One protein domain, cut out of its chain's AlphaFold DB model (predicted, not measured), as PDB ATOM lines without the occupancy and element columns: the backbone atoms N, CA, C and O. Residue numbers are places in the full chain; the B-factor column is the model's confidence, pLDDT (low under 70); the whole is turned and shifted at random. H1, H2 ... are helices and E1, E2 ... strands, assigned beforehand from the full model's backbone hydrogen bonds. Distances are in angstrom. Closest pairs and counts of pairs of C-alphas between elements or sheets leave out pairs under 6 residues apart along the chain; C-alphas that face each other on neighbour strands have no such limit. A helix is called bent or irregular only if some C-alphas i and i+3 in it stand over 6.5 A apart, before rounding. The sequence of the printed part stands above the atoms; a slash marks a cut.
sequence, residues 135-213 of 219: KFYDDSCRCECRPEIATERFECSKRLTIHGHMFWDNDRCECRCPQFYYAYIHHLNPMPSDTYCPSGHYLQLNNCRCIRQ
ATOM      1  N   LYS A 135     -11.286 -48.722  19.455       91.75
ATOM      2  CA  LYS A 135     -10.186 -49.676  19.489       91.75
ATOM      3  C   LYS A 135     -10.691 -50.947  20.164       91.75
ATOM      4  O   LYS A 135     -11.463 -50.873  21.116       91.75
ATOM      5  N   PHE A 136     -10.276 -52.099  19.649       88.81
ATOM      6  CA  PHE A 136     -10.561 -53.373  20.293       88.81
ATOM      7  C   PHE A 136      -9.637 -53.547  21.498       88.81
ATOM      8  O   PHE A 136      -8.426 -53.334  21.376       88.81
ATOM      9  N   TYR A 137     -10.205 -53.915  22.643       86.12
ATOM     10  CA  TYR A 137      -9.456 -54.188  23.862       86.12
ATOM     11  C   TYR A 137      -9.555 -55.665  24.210       86.12
ATOM     12  O   TYR A 137     -10.639 -56.185  24.469       86.12
ATOM     13  N   ASP A 138      -8.404 -56.332  24.274       81.25
ATOM     14  CA  ASP A 138      -8.339 -57.758  24.602       81.25
ATOM     15  C   ASP A 138      -8.854 -58.042  26.028       81.25
ATOM     16  O   ASP A 138      -9.395 -59.112  26.298       81.25
ATOM     17  N   ASP A 139      -8.762 -57.072  26.944       79.06
ATOM     18  CA  ASP A 139      -9.182 -57.216  28.347       79.06
ATOM     19  C   ASP A 139     -10.704 -57.270  28.557       79.06
ATOM     20  O   ASP A 139     -11.193 -57.932  29.489       79.06
ATOM     21  N   SER A 140     -11.454 -56.624  27.671       79.62
ATOM     22  CA  SER A 140     -12.918 -56.606  27.671       79.62
ATOM     23  C   SER A 140     -13.526 -57.348  26.487       79.62
ATOM     24  O   SER A 140     -14.736 -57.491  26.452       79.62
ATOM     25  N   CYS A 141     -12.711 -57.814  25.534       82.56
ATOM     26  CA  CYS A 141     -13.148 -58.435  24.283       82.56
ATOM     27  C   CYS A 141     -14.167 -57.611  23.492       82.56
ATOM     28  O   CYS A 141     -14.991 -58.153  22.751       82.56
ATOM     29  N   ARG A 142     -14.085 -56.285  23.620       85.12
ATOM     30  CA  ARG A 142     -15.034 -55.339  23.039       85.12
ATOM     31  C   ARG A 142     -14.313 -54.196  22.350       85.12
ATOM     32  O   ARG A 142     -13.164 -53.862  22.642       85.12
ATOM     33  N   CYS A 143     -15.018 -53.597  21.400       87.25
ATOM     34  CA  CYS A 143     -14.630 -52.322  20.827       87.25
ATOM     35  C   CYS A 143     -15.080 -51.212  21.764       87.25
ATOM     36  O   CYS A 143     -16.272 -51.028  21.980       87.25
ATOM     37  N   GLU A 144     -14.126 -50.462  22.297       90.69
ATOM     38  CA  GLU A 144     -14.408 -49.313  23.149       90.69
ATOM     39  C   GLU A 144     -13.845 -48.049  22.518       90.69
ATOM     40  O   GLU A 144     -12.970 -48.086  21.645       90.69
ATOM     41  N   CYS A 145     -14.350 -46.904  22.965       93.62
ATOM     42  CA  CYS A 145     -13.821 -45.623  22.540       93.62
ATOM     43  C   CYS A 145     -12.335 -45.502  22.864       93.62
ATOM     44  O   CYS A 145     -11.844 -45.929  23.910       93.62
ATOM     45  N   ARG A 146     -11.614 -44.907  21.922       94.00
ATOM     46  CA  ARG A 146     -10.188 -44.639  22.042       94.00
ATOM     47  C   ARG A 146      -9.870 -43.781  23.279       94.00
ATOM     48  O   ARG A 146     -10.637 -42.866  23.583       94.00
ATOM     49  N   PRO A 147      -8.754 -44.011  23.991       91.62
ATOM     50  CA  PRO A 147      -8.418 -43.211  25.166       91.62
ATOM     51  C   PRO A 147      -8.142 -41.753  24.793       91.62
ATOM     52  O   PRO A 147      -8.412 -40.850  25.579       91.62
ATOM     53  N   GLU A 148      -7.660 -41.508  23.571       94.38
ATOM     54  CA  GLU A 148      -7.302 -40.170  23.095       94.38
ATOM     55  C   GLU A 148      -8.511 -39.220  23.022       94.38
ATOM     56  O   GLU A 148      -8.347 -38.006  23.097       94.38
ATOM     57  N   ILE A 149      -9.733 -39.759  22.933       93.94
ATOM     58  CA  ILE A 149     -10.982 -38.980  22.880       93.94
ATOM     59  C   ILE A 149     -11.681 -38.877  24.246       93.94
ATOM     60  O   ILE A 149     -12.814 -38.403  24.334       93.94
ATOM     61  N   ALA A 150     -11.013 -39.278  25.335       92.00
ATOM     62  CA  ALA A 150     -11.548 -39.159  26.691       92.00
ATOM     63  C   ALA A 150     -11.869 -37.701  27.069       92.00
ATOM     64  O   ALA A 150     -12.897 -37.440  27.695       92.00
ATOM     65  N   THR A 151     -11.044 -36.744  26.631       94.19
ATOM     66  CA  THR A 151     -11.301 -35.312  26.847       94.19
ATOM     67  C   THR A 151     -12.570 -34.860  26.128       94.19
ATOM     68  O   THR A 151     -13.384 -34.161  26.722       94.19
ATOM     69  N   GLU A 152     -12.808 -35.300  24.887       94.19
ATOM     70  CA  GLU A 152     -14.050 -34.977  24.165       94.19
ATOM     71  C   GLU A 152     -15.287 -35.543  24.868       94.19
ATOM     72  O   GLU A 152     -16.307 -34.860  24.969       94.19
ATOM     73  N   ARG A 153     -15.190 -36.770  25.391       93.38
ATOM     74  CA  ARG A 153     -16.245 -37.389  26.201       93.38
ATOM     75  C   ARG A 153     -16.538 -36.575  27.456       93.38
ATOM     76  O   ARG A 153     -17.703 -36.336  27.776       93.38
ATOM     77  N   PHE A 154     -15.497 -36.139  28.158       93.25
ATOM     78  CA  PHE A 154     -15.648 -35.306  29.344       93.25
ATOM     79  C   PHE A 154     -16.281 -33.952  29.002       93.25
ATOM     80  O   PHE A 154     -17.255 -33.552  29.635       93.25
ATOM     81  N   GLU A 155     -15.807 -33.285  27.951       93.31
ATOM     82  CA  GLU A 155     -16.381 -32.019  27.491       93.31
ATOM     83  C   GLU A 155     -17.831 -32.171  27.027       93.31
ATOM     84  O   GLU A 155     -18.651 -31.297  27.292       93.31
ATOM     85  N   CYS A 156     -18.189 -33.298  26.406       93.25
ATOM     86  CA  CYS A 156     -19.567 -33.592  26.027       93.25
ATOM     87  C   CYS A 156     -20.522 -33.533  27.223       93.25
ATOM     88  O   CYS A 156     -21.572 -32.902  27.136       93.25
ATOM     89  N   SER A 157     -20.126 -34.118  28.361       88.62
ATOM     90  CA  SER A 157     -20.958 -34.152  29.573       88.62
ATOM     91  C   SER A 157     -21.271 -32.764  30.151       88.62
ATOM     92  O   SER A 157     -22.268 -32.591  30.849       88.62
ATOM     93  N   LYS A 158     -20.451 -31.757  29.826       92.00
ATOM     94  CA  LYS A 158     -20.637 -30.367  30.258       92.00
ATOM     95  C   LYS A 158     -21.514 -29.557  29.306       92.00
ATOM     96  O   LYS A 158     -21.952 -28.464  29.664       92.00
ATOM     97  N   ARG A 159     -21.746 -30.037  28.079       89.12
ATOM     98  CA  ARG A 159     -22.474 -29.281  27.054       89.12
ATOM     99  C   ARG A 159     -23.973 -29.333  27.311       89.12
ATOM    100  O   ARG A 159     -24.598 -30.392  27.270       89.12
ATOM    101  N   LEU A 160     -24.548 -28.151  27.508       88.31
ATOM    102  CA  LEU A 160     -25.983 -27.943  27.630       88.31
ATOM    103  C   LEU A 160     -26.524 -27.302  26.352       88.31
ATOM    104  O   LEU A 160     -25.954 -26.346  25.827       88.31
ATOM    105  N   THR A 161     -27.645 -27.821  25.870       85.56
ATOM    106  CA  THR A 161     -28.390 -27.260  24.741       85.56
ATOM    107  C   THR A 161     -29.772 -26.814  25.187       85.56
ATOM    108  O   THR A 161     -30.202 -27.106  26.302       85.56
ATOM    109  N   ILE A 162     -30.507 -26.156  24.289       84.69
ATOM    110  CA  ILE A 162     -31.897 -25.750  24.538       84.69
ATOM    111  C   ILE A 162     -32.830 -26.932  24.860       84.69
ATOM    112  O   ILE A 162     -33.877 -26.727  25.463       84.69
ATOM    113  N   HIS A 163     -32.458 -28.157  24.471       83.56
ATOM    114  CA  HIS A 163     -33.241 -29.376  24.695       83.56
ATOM    115  C   HIS A 163     -32.678 -30.255  25.822       83.56
ATOM    116  O   HIS A 163     -33.159 -31.365  26.029       83.56
ATOM    117  N   GLY A 164     -31.658 -29.779  26.546       86.25
ATOM    118  CA  GLY A 164     -31.032 -30.493  27.656       86.25
ATOM    119  C   GLY A 164     -29.565 -30.846  27.417       86.25
ATOM    120  O   GLY A 164     -28.912 -30.333  26.499       86.25
ATOM    121  N   HIS A 165     -29.036 -31.701  28.292       90.75
ATOM    122  CA  HIS A 165     -27.637 -32.123  28.286       90.75
ATOM    123  C   HIS A 165     -27.329 -33.013  27.086       90.75
ATOM    124  O   HIS A 165     -28.027 -33.997  26.834       90.75
ATOM    125  N   MET A 166     -26.256 -32.688  26.366       91.94
ATOM    126  CA  MET A 166     -25.708 -33.621  25.388       91.94
ATOM    127  C   MET A 166     -25.209 -34.878  26.104       91.94
ATOM    128  O   MET A 166     -24.814 -34.834  27.270       91.94
ATOM    129  N   PHE A 167     -25.211 -36.003  25.397       92.12
ATOM    130  CA  PHE A 167     -24.731 -37.269  25.937       92.12
ATOM    131  C   PHE A 167     -23.665 -37.875  25.032       92.12
ATOM    132  O   PHE A 167     -23.612 -37.615  23.829       92.12
ATOM    133  N   TRP A 168     -22.805 -38.695  25.624       93.81
ATOM    134  CA  TRP A 168     -21.794 -39.436  24.890       93.81
ATOM    135  C   TRP A 168     -22.356 -40.779  24.422       93.81
ATOM    136  O   TRP A 168     -22.753 -41.603  25.244       93.81
ATOM    137  N   ASP A 169     -22.373 -40.997  23.111       91.69
ATOM    138  CA  ASP A 169     -22.766 -42.259  22.487       91.69
ATOM    139  C   ASP A 169     -21.530 -43.172  22.415       91.69
ATOM    140  O   ASP A 169     -20.582 -42.877  21.687       91.69
ATOM    141  N   ASN A 170     -21.500 -44.255  23.202       89.50
ATOM    142  CA  ASN A 170     -20.344 -45.165  23.254       89.50
ATOM    143  C   ASN A 170     -20.207 -46.042  21.997       89.50
ATOM    144  O   ASN A 170     -19.091 -46.430  21.646       89.50
ATOM    145  N   ASP A 171     -21.307 -46.305  21.290       86.31
ATOM    146  CA  ASP A 171     -21.297 -47.119  20.070       86.31
ATOM    147  C   ASP A 171     -20.685 -46.323  18.910       86.31
ATOM    148  O   ASP A 171     -20.042 -46.868  18.009       86.31
ATOM    149  N   ARG A 172     -20.838 -44.994  18.956       88.25
ATOM    150  CA  ARG A 172     -20.332 -44.055  17.943       88.25
ATOM    151  C   ARG A 172     -19.113 -43.250  18.379       88.25
ATOM    152  O   ARG A 172     -18.462 -42.623  17.541       88.25
ATOM    153  N   CYS A 173     -18.781 -43.283  19.661       92.62
ATOM    154  CA  CYS A 173     -17.722 -42.486  20.264       92.62
ATOM    155  C   CYS A 173     -17.812 -41.006  19.898       92.62
ATOM    156  O   CYS A 173     -16.832 -40.402  19.459       92.62
ATOM    157  N   GLU A 174     -19.006 -40.436  20.035       92.44
ATOM    158  CA  GLU A 174     -19.273 -39.043  19.700       92.44
ATOM    159  C   GLU A 174     -20.284 -38.408  20.657       92.44
ATOM    160  O   GLU A 174     -21.075 -39.085  21.317       92.44
ATOM    161  N   CYS A 175     -20.256 -37.077  20.724       92.25
ATOM    162  CA  CYS A 175     -21.201 -36.304  21.516       92.25
ATOM    163  C   CYS A 175     -22.485 -36.058  20.721       92.25
ATOM    164  O   CYS A 175     -22.430 -35.497  19.625       92.25
ATOM    165  N   ARG A 176     -23.638 -36.446  21.269       90.75
ATOM    166  CA  ARG A 176     -24.927 -36.399  20.574       90.75
ATOM    167  C   ARG A 176     -25.971 -35.589  21.321       90.75
ATOM    168  O   ARG A 176     -25.941 -35.419  22.539       90.75
ATOM    169  N   CYS A 177     -26.910 -35.083  20.534       90.88
ATOM    170  CA  CYS A 177     -28.038 -34.308  21.016       90.88
ATOM    171  C   CYS A 177     -29.026 -35.148  21.833       90.88
ATOM    172  O   CYS A 177     -29.270 -36.291  21.444       90.88
ATOM    173  N   PRO A 178     -29.671 -34.571  22.867       88.88
ATOM    174  CA  PRO A 178     -30.607 -35.275  23.747       88.88
ATOM    175  C   PRO A 178     -31.701 -36.056  23.007       88.88
ATOM    176  O   PRO A 178     -32.051 -37.156  23.419       88.88
ATOM    177  N   GLN A 179     -32.201 -35.542  21.877       85.44
ATOM    178  CA  GLN A 179     -33.233 -36.225  21.087       85.44
ATOM    179  C   GLN A 179     -32.829 -37.619  20.577       85.44
ATOM    180  O   GLN A 179     -33.699 -38.436  20.294       85.44
ATOM    181  N   PHE A 180     -31.532 -37.927  20.494       85.75
ATOM    182  CA  PHE A 180     -31.055 -39.256  20.103       85.75
ATOM    183  C   PHE A 180     -30.966 -40.247  21.274       85.75
ATOM    184  O   PHE A 180     -30.709 -41.427  21.044       85.75
ATOM    185  N   TYR A 181     -31.163 -39.790  22.516       86.81
ATOM    186  CA  TYR A 181     -30.908 -40.590  23.714       86.81
ATOM    187  C   TYR A 181     -31.832 -41.804  23.812       86.81
ATOM    188  O   TYR A 181     -31.375 -42.898  24.122       86.81
ATOM    189  N   TYR A 182     -33.113 -41.636  23.469       84.62
ATOM    190  CA  TYR A 182     -34.079 -42.734  23.488       84.62
ATOM    191  C   TYR A 182     -33.681 -43.871  22.533       84.62
ATOM    192  O   TYR A 182     -33.664 -45.036  22.919       84.62
ATOM    193  N   ALA A 183     -33.300 -43.540  21.296       82.69
ATOM    194  CA  ALA A 183     -32.842 -44.544  20.337       82.69
ATOM    195  C   ALA A 183     -31.555 -45.244  20.812       82.69
ATOM    196  O   ALA A 183     -31.418 -46.448  20.616       82.69
ATOM    197  N   TYR A 184     -30.656 -44.505  21.471       81.75
ATOM    198  CA  TYR A 184     -29.416 -45.039  22.036       81.75
ATOM    199  C   TYR A 184     -29.675 -46.082  23.135       81.75
ATOM    200  O   TYR A 184     -29.218 -47.214  23.009       81.75
ATOM    201  N   ILE A 185     -30.456 -45.750  24.171       84.31
ATOM    202  CA  ILE A 185     -30.694 -46.668  25.304       84.31
ATOM    203  C   ILE A 185     -31.513 -47.911  24.928       84.31
ATOM    204  O   ILE A 185     -31.465 -48.913  25.635       84.31
ATOM    205  N   HIS A 186     -32.263 -47.854  23.825       83.62
ATOM    206  CA  HIS A 186     -33.042 -48.978  23.305       83.62
ATOM    207  C   HIS A 186     -32.353 -49.714  22.142       83.62
ATOM    208  O   HIS A 186     -32.976 -50.586  21.537       83.62
ATOM    209  N   HIS A 187     -31.098 -49.374  21.812       78.06
ATOM    210  CA  HIS A 187     -30.335 -49.950  20.694       78.06
ATOM    211  C   HIS A 187     -31.111 -49.968  19.361       78.06
ATOM    212  O   HIS A 187     -31.023 -50.906  18.568       78.06
ATOM    213  N   LEU A 188     -31.899 -48.920  19.115       76.56
ATOM    214  CA  LEU A 188     -32.684 -48.771  17.894       76.56
ATOM    215  C   LEU A 188     -31.831 -48.151  16.788       76.56
ATOM    216  O   LEU A 188     -30.995 -47.277  17.039       76.56
ATOM    217  N   ASN A 189     -32.096 -48.537  15.536       70.94
ATOM    218  CA  ASN A 189     -31.520 -47.832  14.393       70.94
ATOM    219  C   ASN A 189     -31.908 -46.347  14.476       70.94
ATOM    220  O   ASN A 189     -33.098 -46.038  14.608       70.94
ATOM    221  N   PRO A 190     -30.939 -45.417  14.420       62.81
ATOM    222  CA  PRO A 190     -31.248 -44.008  14.555       62.81
ATOM    223  C   PRO A 190     -32.143 -43.581  13.401       62.81
ATOM    224  O   PRO A 190     -31.814 -43.795  12.234       62.81
ATOM    225  N   MET A 191     -33.268 -42.959  13.743       63.38
ATOM    226  CA  MET A 191     -34.125 -42.340  12.740       63.38
ATOM    227  C   MET A 191     -33.345 -41.251  11.975       63.38
ATOM    228  O   MET A 191     -32.415 -40.659  12.543       63.38
ATOM    229  N   PRO A 192     -33.679 -40.986  10.700       63.91
ATOM    230  CA  PRO A 192     -33.094 -39.880   9.948       63.91
ATOM    231  C   PRO A 192     -33.192 -38.554  10.720       63.91
ATOM    232  O   PRO A 192     -34.116 -38.348  11.508       63.91
ATOM    233  N   SER A 193     -32.266 -37.619  10.480       58.28
ATOM    234  CA  SER A 193     -32.318 -36.267  11.075       58.28
ATOM    235  C   SER A 193     -33.673 -35.585  10.883       58.28
ATOM    236  O   SER A 193     -34.137 -34.858  11.759       58.28
ATOM    237  N   ASP A 194     -34.306 -35.875   9.751       58.69
ATOM    238  CA  ASP A 194     -35.554 -35.279   9.281       58.69
ATOM    239  C   ASP A 194     -36.763 -35.757  10.094       58.69
ATOM    240  O   ASP A 194     -37.840 -35.187   9.998       58.69
ATOM    241  N   THR A 195     -36.592 -36.789  10.924       64.88
ATOM    242  CA  THR A 195     -37.625 -37.260  11.856       64.88
ATOM    243  C   THR A 195     -37.619 -36.477  13.169       64.88
ATOM    244  O   THR A 195     -38.613 -36.478  13.889       64.88
ATOM    245  N   TYR A 196     -36.521 -35.781  13.486       72.81
ATOM    246  CA  TYR A 196     -36.392 -34.971  14.704       72.81
ATOM    247  C   TYR A 196     -36.695 -33.491  14.478       72.81
ATOM    248  O   TYR A 196     -36.865 -32.743  15.441       72.81
ATOM    249  N   CYS A 197     -36.743 -33.062  13.218       78.44
ATOM    250  CA  CYS A 197     -37.018 -31.689  12.833       78.44
ATOM    251  C   CYS A 197     -38.269 -31.611  11.950       78.44
ATOM    252  O   CYS A 197     -38.535 -32.535  11.190       78.44
ATOM    253  N   PRO A 198     -39.041 -30.512  12.008       80.44
ATOM    254  CA  PRO A 198     -40.166 -30.311  11.097       80.44
ATOM    255  C   PRO A 198     -39.709 -30.317   9.633       80.44
ATOM    256  O   PRO A 198     -38.593 -29.886   9.336       80.44
ATOM    257  N   SER A 199     -40.592 -30.705   8.709       80.25
ATOM    258  CA  SER A 199     -40.308 -30.696   7.267       80.25
ATOM    259  C   SER A 199     -39.663 -29.378   6.808       80.25
ATOM    260  O   SER A 199     -40.086 -28.284   7.197       80.25
ATOM    261  N   GLY A 200     -38.610 -29.480   5.994       80.50
ATOM    262  CA  GLY A 200     -37.822 -28.330   5.529       80.50
ATOM    263  C   GLY A 200     -36.798 -27.794   6.541       80.50
ATOM    264  O   GLY A 200     -36.208 -26.738   6.301       80.50
ATOM    265  N   HIS A 201     -36.574 -28.489   7.660       83.69
ATOM    266  CA  HIS A 201     -35.512 -28.188   8.618       83.69
ATOM    267  C   HIS A 201     -34.530 -29.354   8.731       83.69
ATOM    268  O   HIS A 201     -34.914 -30.512   8.616       83.69
ATOM    269  N   TYR A 202     -33.268 -29.044   9.012       83.88
ATOM    270  CA  TYR A 202     -32.238 -30.023   9.344       83.88
ATOM    271  C   TYR A 202     -31.730 -29.783  10.762       83.88
ATOM    272  O   TYR A 202     -31.737 -28.655  11.265       83.88
ATOM    273  N   LEU A 203     -31.272 -30.848  11.414       83.19
ATOM    274  CA  LEU A 203     -30.720 -30.746  12.753       83.19
ATOM    275  C   LEU A 203     -29.266 -30.259  12.709       83.19
ATOM    276  O   LEU A 203     -28.391 -30.941  12.177       83.19
ATOM    277  N   GLN A 204     -28.983 -29.122  13.339       83.75
ATOM    278  CA  GLN A 204     -27.613 -28.694  13.595       83.75
ATOM    279  C   GLN A 204     -27.072 -29.396  14.851       83.75
ATOM    280  O   GLN A 204     -27.534 -29.157  15.963       83.75
ATOM    281  N   LEU A 205     -26.059 -30.250  14.680       81.06
ATOM    282  CA  LEU A 205     -25.532 -31.113  15.749       81.06
ATOM    283  C   LEU A 205     -24.821 -30.353  16.886       81.06
ATOM    284  O   LEU A 205     -24.793 -30.835  18.012       81.06
ATOM    285  N   ASN A 206     -24.279 -29.158  16.621       78.44
ATOM    286  CA  ASN A 206     -23.487 -28.410  17.612       78.44
ATOM    287  C   ASN A 206     -24.327 -27.752  18.717       78.44
ATOM    288  O   ASN A 206     -23.848 -27.588  19.833       78.44
ATOM    289  N   ASN A 207     -25.552 -27.335  18.402       81.75
ATOM    290  CA  ASN A 207     -26.471 -26.670  19.335       81.75
ATOM    291  C   ASN A 207     -27.805 -27.418  19.475       81.75
ATOM    292  O   ASN A 207     -28.707 -26.944  20.163       81.75
ATOM    293  N   CYS A 208     -27.923 -28.563  18.801       86.44
ATOM    294  CA  CYS A 208     -29.100 -29.414  18.769       86.44
ATOM    295  C   CYS A 208     -30.371 -28.706  18.305       86.44
ATOM    296  O   CYS A 208     -31.463 -29.095  18.699       86.44
ATOM    297  N   ARG A 209     -30.243 -27.694  17.438       86.44
ATOM    298  CA  ARG A 209     -31.367 -26.891  16.952       86.44
ATOM    299  C   ARG A 209     -31.744 -27.261  15.521       86.44
ATOM    300  O   ARG A 209     -30.879 -27.435  14.666       86.44
ATOM    301  N   CYS A 210     -33.041 -27.302  15.240       84.94
ATOM    302  CA  CYS A 210     -33.549 -27.405  13.875       84.94
ATOM    303  C   CYS A 210     -33.399 -26.067  13.140       84.94
ATOM    304  O   CYS A 210     -33.911 -25.040  13.591       84.94
ATOM    305  N   ILE A 211     -32.702 -26.076  12.005       86.44
ATOM    306  CA  ILE A 211     -32.500 -24.911  11.140       86.44
ATOM    307  C   ILE A 211     -33.219 -25.144   9.822       86.44
ATOM    308  O   ILE A 211     -33.116 -26.214   9.230       86.44
ATOM    309  N   ARG A 212     -33.941 -24.128   9.348       85.75
ATOM    310  CA  ARG A 212     -34.622 -24.172   8.055       85.75
ATOM    311  C   ARG A 212     -33.589 -24.282   6.934       85.75
ATOM    312  O   ARG A 212     -32.665 -23.469   6.875       85.75
ATOM    313  N   GLN A 213     -33.749 -25.254   6.039       79.31
ATOM    314  CA  GLN A 213     -32.944 -25.315   4.822       79.31
ATOM    315  C   GLN A 213     -33.193 -24.028   4.029       79.31
ATOM    316  O   GLN A 213     -34.328 -23.713   3.663       79.31
TER     317      GLN A 213
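What this domain is: This is residues 135 to 213 of the 219 residues of the protein "VEGF protein-like protein" of Euroglyphus maynei (UniProt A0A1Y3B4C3). Three small strand hairpins are strung out along an elongated body: E1 with E2 at one end, E3 with E4 near the middle, and E5 with E6 at the other end. Helix H1 packs on the middle hairpin, the shorter helix H2 lies on the other side of it near E3, and a long stretch with no named element, residues 186 to 200, leads from H2 to the last hairpin. The printed part has 79 residues, with two named helices and six named strands in the order E1, E2, H1, E3, E4, H2, E5, E6; each hairpin is its own antiparallel sheet of 2 strands, and the class is mixed, helices and strands. It is only just loose, close to compact, with a radius of gyration of the C-alphas of 14.3 A and spans of 46 by 26 by 19 A.

How they stand to each other: E1, residues 135 to 137, and E2, residues 142 to 145, form an antiparallel hairpin at 132 degrees; N 135 and O 144 are 2.8 A apart, within hydrogen-bond range. H1, residues 147 to 158, follows after a tight link. The next hairpin is E3, residues 167 to 169, with E4, residues 174 to 176, antiparallel at 133 degrees, with N 176 and O 167 at 2.8 A. The closest C-alphas of H1 and E3 are those of Arg 153 and Trp 168, 6.1 A; those of H1 and E4 are Cys 156 and Cys 175, 5.5 A. H2, residues 178 to 185, comes closest to E3 at the C-alphas of Pro 178 and Phe 167, 6.6 A. H1 and H2 are apart. E5, residues 201 to 204, and E6, residues 209 to 212, are an antiparallel hairpin at 141 degrees, with N 202 and O 211 at 2.8 A; both strands are apart from H1. Of the O i to N i+4 pairs, 5 of 8 in H1 and 2 of 4 in H2 are within hydrogen-bond range.

Where its parts are: E1 begins at C-alpha 135, (-10.186, -49.676, 19.489). H1 is 18.4 A long and irregular, with C-alphas 148 and 151 at 7.3 A. H2, 11.5 A long, begins at C-alpha 178, (-30.607, -35.275, 23.747); it is irregular, but only just, with C-alphas 179 and 182 at 7.0 A. E2 measures 9.8 A, E5 9.3 A and E6 9.9 A, and E6 ends at C-alpha 212, (-34.622, -24.172, 8.055). E1, E3 and E4 are shorter, at 6.3 A, 6.4 A and 6.3 A.

The domain as a whole: The two C-alphas farthest apart, those of Asp 139 and Gly 200, are 46.6 A apart. The printed part has no cut. The link from H2 to E5, 15 residues, is long; that from H1 to E3, 8 residues, is short. The mean pLDDT of the printed part is 84.7, and residues 190 to 195 are under 70.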